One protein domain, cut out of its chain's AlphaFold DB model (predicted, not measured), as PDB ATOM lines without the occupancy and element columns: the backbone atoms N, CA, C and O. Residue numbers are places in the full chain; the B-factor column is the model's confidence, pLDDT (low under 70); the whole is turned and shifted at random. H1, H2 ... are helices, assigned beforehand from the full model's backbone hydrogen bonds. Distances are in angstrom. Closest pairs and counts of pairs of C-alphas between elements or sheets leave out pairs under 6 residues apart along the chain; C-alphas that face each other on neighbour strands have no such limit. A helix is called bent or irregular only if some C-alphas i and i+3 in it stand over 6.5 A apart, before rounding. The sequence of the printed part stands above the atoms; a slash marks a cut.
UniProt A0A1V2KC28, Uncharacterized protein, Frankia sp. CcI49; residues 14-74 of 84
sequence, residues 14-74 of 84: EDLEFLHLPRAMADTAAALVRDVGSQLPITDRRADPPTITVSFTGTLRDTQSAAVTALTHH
ATOM      1  N   GLU A  14     125.424  15.730 -17.046       94.81
ATOM      2  CA  GLU A  14     126.329  15.968 -15.925       94.81
ATOM      3  C   GLU A  14     126.069  17.365 -15.373       94.81
ATOM      4  O   GLU A  14     125.664  18.266 -16.113       94.81
ATOM      5  N   ASP A  15     126.275  17.525 -14.076       95.31
ATOM      6  CA  ASP A  15     126.365  18.824 -13.423       95.31
ATOM      7  C   ASP A  15     127.695  18.923 -12.660       95.31
ATOM      8  O   ASP A  15     128.623  18.152 -12.907       95.31
ATOM      9  N   LEU A  16     127.829  19.918 -11.780       96.19
ATOM     10  CA  LEU A  16     129.068  20.140 -11.031       96.19
ATOM     11  C   LEU A  16     129.398  19.005 -10.051       96.19
ATOM     12  O   LEU A  16     130.540  18.911  -9.610       96.19
ATOM     13  N   GLU A  17     128.416  18.180  -9.693       95.94
ATOM     14  CA  GLU A  17     128.519  17.202  -8.616       95.94
ATOM     15  C   GLU A  17     128.263  15.768  -9.104       95.94
ATOM     16  O   GLU A  17     128.880  14.830  -8.595       95.94
ATOM     17  N   PHE A  18     127.412  15.578 -10.119       95.00
ATOM     18  CA  PHE A  18     126.951  14.254 -10.528       95.00
ATOM     19  C   PHE A  18     126.970  14.008 -12.036       95.00
ATOM     20  O   PHE A  18     126.632  14.863 -12.854       95.00
ATOM     21  N   LEU A  19     127.266  12.752 -12.377       94.25
ATOM     22  CA  LEU A  19     126.968  12.160 -13.674       94.25
ATOM     23  C   LEU A  19     125.591  11.486 -13.616       94.25
ATOM     24  O   LEU A  19     125.362  10.563 -12.834       94.25
ATOM     25  N   HIS A  20     124.686  11.916 -14.484       95.62
ATOM     26  CA  HIS A  20     123.327  11.403 -14.604       95.62
ATOM     27  C   HIS A  20     123.244  10.410 -15.756       95.62
ATOM     28  O   HIS A  20     123.335  10.781 -16.930       95.62
ATOM     29  N   LEU A  21     123.033   9.142 -15.416       94.94
ATOM     30  CA  LEU A  21     122.879   8.054 -16.375       94.94
ATOM     31  C   LEU A  21     121.415   7.595 -16.445       94.94
ATOM     32  O   LEU A  21     120.719   7.606 -15.426       94.94
ATOM     33  N   PRO A  22     120.932   7.126 -17.611       93.50
ATOM     34  CA  PRO A  22     119.685   6.379 -17.682       93.50
ATOM     35  C   PRO A  22     119.727   5.190 -16.718       93.50
ATOM     36  O   PRO A  22     120.723   4.471 -16.675       93.50
ATOM     37  N   ARG A  23     118.629   4.926 -15.997       93.00
ATOM     38  CA  ARG A  23     118.538   3.818 -15.021       93.00
ATOM     39  C   ARG A  23     118.987   2.472 -15.598       93.00
ATOM     40  O   ARG A  23     119.645   1.702 -14.912       93.00
ATOM     41  N   ALA A  24     118.681   2.222 -16.871       92.12
ATOM     42  CA  ALA A  24     119.074   0.999 -17.567       92.12
ATOM     43  C   ALA A  24     120.587   0.798 -17.721       92.12
ATOM     44  O   ALA A  24     121.017  -0.295 -18.062       92.12
ATOM     45  N   MET A  25     121.397   1.822 -17.456       93.31
ATOM     46  CA  MET A  25     122.856   1.731 -17.470       93.31
ATOM     47  C   MET A  25     123.454   1.348 -16.114       93.31
ATOM     48  O   MET A  25     124.674   1.259 -16.027       93.31
ATOM     49  N   ALA A  26     122.650   1.116 -15.069       93.50
ATOM     50  CA  ALA A  26     123.154   0.793 -13.732       93.50
ATOM     51  C   ALA A  26     124.089  -0.431 -13.731       93.50
ATOM     52  O   ALA A  26     125.209  -0.339 -13.230       93.50
ATOM     53  N   ASP A  27     123.681  -1.534 -14.364       92.38
ATOM     54  CA  ASP A  27     124.491  -2.759 -14.433       92.38
ATOM     55  C   ASP A  27     125.772  -2.558 -15.247       92.38
ATOM     56  O   ASP A  27     126.849  -3.001 -14.844       92.38
ATOM     57  N   THR A  28     125.672  -1.830 -16.364       93.81
ATOM     58  CA  THR A  28     126.820  -1.472 -17.206       93.81
ATOM     59  C   THR A  28     127.817  -0.600 -16.444       93.81
ATOM     60  O   THR A  28     129.018  -0.858 -16.482       93.81
ATOM     61  N   ALA A  29     127.336   0.410 -15.717       94.69
ATOM     62  CA  ALA A  29     128.171   1.285 -14.902       94.69
ATOM     63  C   ALA A  29     128.838   0.505 -13.761       94.69
ATOM     64  O   ALA A  29     130.042   0.637 -13.546       94.69
ATOM     65  N   ALA A  30     128.089  -0.363 -13.075       94.75
ATOM     66  CA  ALA A  30     128.638  -1.225 -12.037       94.75
ATOM     67  C   ALA A  30     129.704  -2.179 -12.598       94.75
ATOM     68  O   ALA A  30     130.724  -2.389 -11.948       94.75
ATOM     69  N   ALA A  31     129.505  -2.735 -13.798       95.50
ATOM     70  CA  ALA A  31     130.503  -3.570 -14.462       95.50
ATOM     71  C   ALA A  31     131.786  -2.797 -14.776       95.50
ATOM     72  O   ALA A  31     132.861  -3.232 -14.375       95.50
ATOM     73  N   LEU A  32     131.666  -1.609 -15.371       95.94
ATOM     74  CA  LEU A  32     132.812  -0.757 -15.681       95.94
ATOM     75  C   LEU A  32     133.620  -0.387 -14.425       95.94
ATOM     76  O   LEU A  32     134.848  -0.426 -14.435       95.94
ATOM     77  N   VAL A  33     132.935  -0.044 -13.330       96.25
ATOM     78  CA  VAL A  33     133.583   0.304 -12.055       96.25
ATOM     79  C   VAL A  33     134.281  -0.912 -11.431       96.25
ATOM     80  O   VAL A  33     135.373  -0.772 -10.876       96.25
ATOM     81  N   ARG A  34     133.698  -2.112 -11.548       97.00
ATOM     82  CA  ARG A  34     134.335  -3.355 -11.082       97.00
ATOM     83  C   ARG A  34     135.569  -3.729 -11.891       97.00
ATOM     84  O   ARG A  34     136.539  -4.190 -11.298       97.00
ATOM     85  N   ASP A  35     135.551  -3.516 -13.203       97.38
ATOM     86  CA  ASP A  35     136.677  -3.859 -14.081       97.38
ATOM     87  C   ASP A  35     137.952  -3.080 -13.723       97.38
ATOM     88  O   ASP A  35     139.060  -3.580 -13.904       97.38
ATOM     89  N   VAL A  36     137.808  -1.887 -13.135       96.75
ATOM     90  CA  VAL A  36     138.930  -1.090 -12.606       96.75
ATOM     91  C   VAL A  36     139.238  -1.369 -11.128       96.75
ATOM     92  O   VAL A  36     139.993  -0.630 -10.499       96.75
ATOM     93  N   GLY A  37     138.670  -2.434 -10.556       97.12
ATOM     94  CA  GLY A  37     138.914  -2.872  -9.179       97.12
ATOM     95  C   GLY A  37     138.168  -2.073  -8.109       97.12
ATOM     96  O   GLY A  37     138.534  -2.143  -6.937       97.12
ATOM     97  N   SER A  38     137.141  -1.312  -8.489       96.88
ATOM     98  CA  SER A  38     136.345  -0.498  -7.569       96.88
ATOM     99  C   SER A  38     134.928  -1.063  -7.392       96.88
ATOM    100  O   SER A  38     134.553  -2.076  -7.983       96.88
ATOM    101  N   GLN A  39     134.123  -0.428  -6.542       94.88
ATOM    102  CA  GLN A  39     132.736  -0.812  -6.282       94.88
ATOM    103  C   GLN A  39     131.799   0.381  -6.450       94.88
ATOM    104  O   GLN A  39     132.119   1.498  -6.049       94.88
ATOM    105  N   LEU A  40     130.619   0.122  -7.016       95.38
ATOM    106  CA  LEU A  40     129.551   1.106  -7.175       95.38
ATOM    107  C   LEU A  40     128.359   0.707  -6.291       95.38
ATOM    108  O   LEU A  40     127.522  -0.081  -6.737       95.38
ATOM    109  N   PRO A  41     128.278   1.182  -5.035       95.25
ATOM    110  CA  PRO A  41     127.101   0.949  -4.206       95.25
ATOM    111  C   PRO A  41     125.893   1.690  -4.793       95.25
ATOM    112  O   PRO A  41     125.983   2.870  -5.135       95.25
ATOM    113  N   ILE A  42     124.756   1.000  -4.901       92.62
ATOM    114  CA  ILE A  42     123.514   1.559  -5.446       92.62
ATOM    115  C   ILE A  42     122.512   1.739  -4.311       92.62
ATOM    116  O   ILE A  42     122.094   0.770  -3.680       92.62
ATOM    117  N   THR A  43     122.091   2.984  -4.096       95.19
ATOM    118  CA  THR A  43     120.952   3.313  -3.236       95.19
ATOM    119  C   THR A  43     119.742   3.586  -4.111       95.19
ATOM    120  O   THR A  43     119.680   4.605  -4.804       95.19
ATOM    121  N   ASP A  44     118.768   2.684  -4.066       92.50
ATOM    122  CA  ASP A  44     117.507   2.871  -4.764       92.50
ATOM    123  C   ASP A  44     116.608   3.856  -4.007       92.50
ATOM    124  O   ASP A  44     116.278   3.650  -2.841       92.50
ATOM    125  N   ARG A  45     116.244   4.957  -4.669       94.81
ATOM    126  CA  ARG A  45     115.375   6.017  -4.127       94.81
ATOM    127  C   ARG A  45     114.048   6.116  -4.881       94.81
ATOM    128  O   ARG A  45     113.373   7.141  -4.800       94.81
ATOM    129  N   ARG A  46     113.697   5.092  -5.669       92.25
ATOM    130  CA  ARG A  46     112.395   5.013  -6.340       92.25
ATOM    131  C   ARG A  46     111.274   5.000  -5.298       92.25
ATOM    132  O   ARG A  46     111.442   4.489  -4.194       92.25
ATOM    133  N   ALA A  47     110.129   5.574  -5.659       93.94
ATOM    134  CA  ALA A  47     108.926   5.434  -4.852       93.94
ATOM    135  C   ALA A  47     108.490   3.961  -4.828       93.94
ATOM    136  O   ALA A  47     108.512   3.306  -5.869       93.94
ATOM    137  N   ASP A  48     108.055   3.485  -3.662       92.06
ATOM    138  CA  ASP A  48     107.514   2.138  -3.456       92.06
ATOM    139  C   ASP A  48     106.024   2.238  -3.080       92.06
ATOM    140  O   ASP A  48     105.670   2.276  -1.898       92.06
ATOM    141  N   PRO A  49     105.129   2.446  -4.066       93.50
ATOM    142  CA  PRO A  49     103.704   2.569  -3.798       93.50
ATOM    143  C   PRO A  49     103.085   1.208  -3.425       93.50
ATOM    144  O   PRO A  49     103.545   0.168  -3.897       93.50
ATOM    145  N   PRO A  50     101.983   1.189  -2.651       95.25
ATOM    146  CA  PRO A  50     101.281  -0.047  -2.321       95.25
ATOM    147  C   PRO A  50     100.847  -0.828  -3.566       95.25
ATOM    148  O   PRO A  50     100.385  -0.252  -4.553       95.25
ATOM    149  N   THR A  51     100.934  -2.157  -3.490       94.50
ATOM    150  CA  THR A  51     100.423  -3.041  -4.544       94.50
ATOM    151  C   THR A  51      98.914  -2.873  -4.708       94.50
ATOM    152  O   THR A  51      98.173  -2.819  -3.726       94.50
ATOM    153  N   ILE A  52      98.456  -2.849  -5.958       95.62
ATOM    154  CA  ILE A  52      97.033  -2.894  -6.298       95.62
ATOM    155  C   ILE A  52      96.642  -4.298  -6.757       95.62
ATOM    156  O   ILE A  52      97.369  -4.948  -7.508       95.62
ATOM    157  N   THR A  53      95.466  -4.756  -6.338       96.06
ATOM    158  CA  THR A  53      94.909  -6.033  -6.793       96.06
ATOM    159  C   THR A  53      94.123  -5.808  -8.078       96.06
ATOM    160  O   THR A  53      93.025  -5.256  -8.052       96.06
ATOM    161  N   VAL A  54      94.682  -6.242  -9.204       95.50
ATOM    162  CA  VAL A  54      94.034  -6.213 -10.522       95.50
ATOM    163  C   VAL A  54      94.253  -7.542 -11.239       95.50
ATOM    164  O   VAL A  54      95.188  -8.281 -10.935       95.50
ATOM    165  N   SER A  55      93.383  -7.872 -12.188       95.19
ATOM    166  CA  SER A  55      93.492  -9.099 -12.982       95.19
ATOM    167  C   SER A  55      93.240  -8.805 -14.455       95.19
ATOM    168  O   SER A  55      92.356  -8.020 -14.796       95.19
ATOM    169  N   PHE A  56      94.026  -9.432 -15.330       93.69
ATOM    170  CA  PHE A  56      93.854  -9.339 -16.776       93.69
ATOM    171  C   PHE A  56      92.722 -10.269 -17.229       93.69
ATOM    172  O   PHE A  56      92.737 -11.455 -16.913       93.69
ATOM    173  N   THR A  57      91.739  -9.739 -17.960       96.81
ATOM    174  CA  THR A  57      90.535 -10.482 -18.385       96.81
ATOM    175  C   THR A  57      90.577 -10.954 -19.842       96.81
ATOM    176  O   THR A  57      89.623 -11.569 -20.312       96.81
ATOM    177  N   GLY A  58      91.658 -10.667 -20.571       94.69
ATOM    178  CA  GLY A  58      91.842 -11.111 -21.953       94.69
ATOM    179  C   GLY A  58      92.506 -12.485 -22.063       94.69
ATOM    180  O   GLY A  58      93.060 -13.016 -21.101       94.69
ATOM    181  N   THR A  59      92.511 -13.039 -23.274       95.69
ATOM    182  CA  THR A  59      93.270 -14.253 -23.611       95.69
ATOM    183  C   THR A  59      94.507 -13.865 -24.411       95.69
ATOM    184  O   THR A  59      94.399 -13.217 -25.451       95.69
ATOM    185  N   LEU A  60      95.689 -14.242 -23.922       94.44
ATOM    186  CA  LEU A  60      96.944 -14.024 -24.640       94.44
ATOM    187  C   LEU A  60      97.127 -15.092 -25.720       94.44
ATOM    188  O   LEU A  60      96.839 -16.265 -25.493       94.44
ATOM    189  N   ARG A  61      97.655 -14.690 -26.881       94.69
ATOM    190  CA  ARG A  61      98.228 -15.629 -27.857       94.69
ATOM    191  C   ARG A  61      99.506 -16.243 -27.282       94.69
ATOM    192  O   ARG A  61     100.178 -15.600 -26.475       94.69
ATOM    193  N   ASP A  62      99.900 -17.414 -27.771       94.62
ATOM    194  CA  ASP A  62     101.100 -18.123 -27.296       94.62
ATOM    195  C   ASP A  62     102.357 -17.238 -27.316       94.62
ATOM    196  O   ASP A  62     103.111 -17.184 -26.343       94.62
ATOM    197  N   THR A  63     102.538 -16.452 -28.383       93.88
ATOM    198  CA  THR A  63     103.664 -15.512 -28.517       93.88
ATOM    199  C   THR A  63     103.637 -14.397 -27.473       93.88
ATOM    200  O   THR A  63     104.680 -14.009 -26.951       93.88
ATOM    201  N   GLN A  64     102.450 -13.897 -27.127       94.19
ATOM    202  CA  GLN A  64     102.284 -12.859 -26.110       94.19
ATOM    203  C   GLN A  64     102.535 -13.419 -24.712       94.19
ATOM    204  O   GLN A  64     103.177 -12.754 -23.905       94.19
ATOM    205  N   SER A  65     102.080 -14.645 -24.435       94.81
ATOM    206  CA  SER A  65     102.358 -15.294 -23.154       94.81
ATOM    207  C   SER A  65     103.855 -15.520 -22.958       94.81
ATOM    208  O   SER A  65     104.375 -15.208 -21.891       94.81
ATOM    209  N   ALA A  66     104.564 -15.994 -23.988       94.06
ATOM    210  CA  ALA A  66     106.013 -16.170 -23.928       94.06
ATOM    211  C   ALA A  66     106.751 -14.841 -23.677       94.06
ATOM    212  O   ALA A  66     107.654 -14.786 -22.841       94.06
ATOM    213  N   ALA A  67     106.338 -13.758 -24.347       94.88
ATOM    214  CA  ALA A  67     106.929 -12.431 -24.162       94.88
ATOM    215  C   ALA A  67     106.694 -11.868 -22.749       94.88
ATOM    216  O   ALA A  67     107.616 -11.325 -22.143       94.88
ATOM    217  N   VAL A  68     105.483 -12.032 -22.199       94.06
ATOM    218  CA  VAL A  68     105.172 -11.622 -20.820       94.06
ATOM    219  C   VAL A  68     106.034 -12.395 -19.829       94.06
ATOM    220  O   VAL A  68     106.688 -11.772 -18.997       94.06
ATOM    221  N   THR A  69     106.097 -13.727 -19.943       94.75
ATOM    222  CA  THR A  69     106.939 -14.549 -19.065       94.75
ATOM    223  C   THR A  69     108.392 -14.082 -19.109       94.75
ATOM    224  O   THR A  69     108.964 -13.818 -18.055       94.75
ATOM    225  N   ALA A  70     108.960 -13.877 -20.302       94.69
ATOM    226  CA  ALA A  70     110.332 -13.393 -20.447       94.69
ATOM    227  C   ALA A  70     110.558 -12.039 -19.747       94.69
ATOM    228  O   ALA A  70     111.533 -11.883 -19.018       94.69
ATOM    229  N   LEU A  71     109.647 -11.077 -19.914       95.00
ATOM    230  CA  LEU A  71     109.798  -9.736 -19.340       95.00
ATOM    231  C   LEU A  71     109.612  -9.697 -17.824       95.00
ATOM    232  O   LEU A  71     110.316  -8.949 -17.157       95.00
ATOM    233  N   THR A  72     108.707 -10.502 -17.261       93.69
ATOM    234  CA  THR A  72     108.425 -10.483 -15.811       93.69
ATOM    235  C   THR A  72     109.608 -10.903 -14.937       93.69
ATOM    236  O   THR A  72     109.623 -10.605 -13.745       93.69
ATOM    237  N   HIS A  73     110.620 -11.553 -15.517       93.88
ATOM    238  CA  HIS A  73     111.863 -11.896 -14.825       93.88
ATOM    239  C   HIS A  73     112.857 -10.728 -14.719       93.88
ATOM    240  O   HIS A  73     113.880 -10.867 -14.047       93.88
ATOM    241  N   HIS A  74     112.579  -9.587 -15.355       91.56
ATOM    242  CA  HIS A  74     113.481  -8.443 -15.414       91.56
ATOM    243  C   HIS A  74     112.789  -7.155 -14.944       91.56
ATOM    244  O   HIS A  74     111.673  -6.849 -15.348       91.56
TER     245      HIS A  74
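AT A GLANCE: This is residues 14 to 74 of the 84 residues of an uncharacterized protein of Frankia sp. CcI49 (UniProt A0A1V2KC28). The model has little regular structure: it is an open arch, in which residues 36 to 61 make a long loop between two short helices, H1 and H2. The printed part has 61 residues, 24 of them in H1 and H2, with no named strand; the class is all helix. The whole is extended, with a radius of gyration of the C-alphas of 18.2 A and spans of 50 by 27 by 19 A.

IN THESE COORDINATES: H1, residues 23 to 35, begins at C-alpha 23 (118.538, 3.818, -15.021) and measures 19.7 A. It is irregular: C-alphas 24 and 27 are 7.3 A apart. H2, residues 62 to 72, measures 15.6 A and ends at C-alpha 72 (108.425, -10.483, -15.811).

HOW THE PARTS SIT: H1 and H2 are apart, with no C-alpha of the one within 8 A of the other. In H2 every O i to N i+4 pair is within hydrogen-bond range; in H1, 7 of 9 are. Residues 14 to 20 and 43 to 59 stand free.

THE WHOLE: The C-alphas of Leu 16 and Thr 59, the two farthest apart, are separated by 51.2 A. The link from H1 to H2, 26 residues, is long. The printed part has no cut, and no printed residue is under 70 in pLDDT.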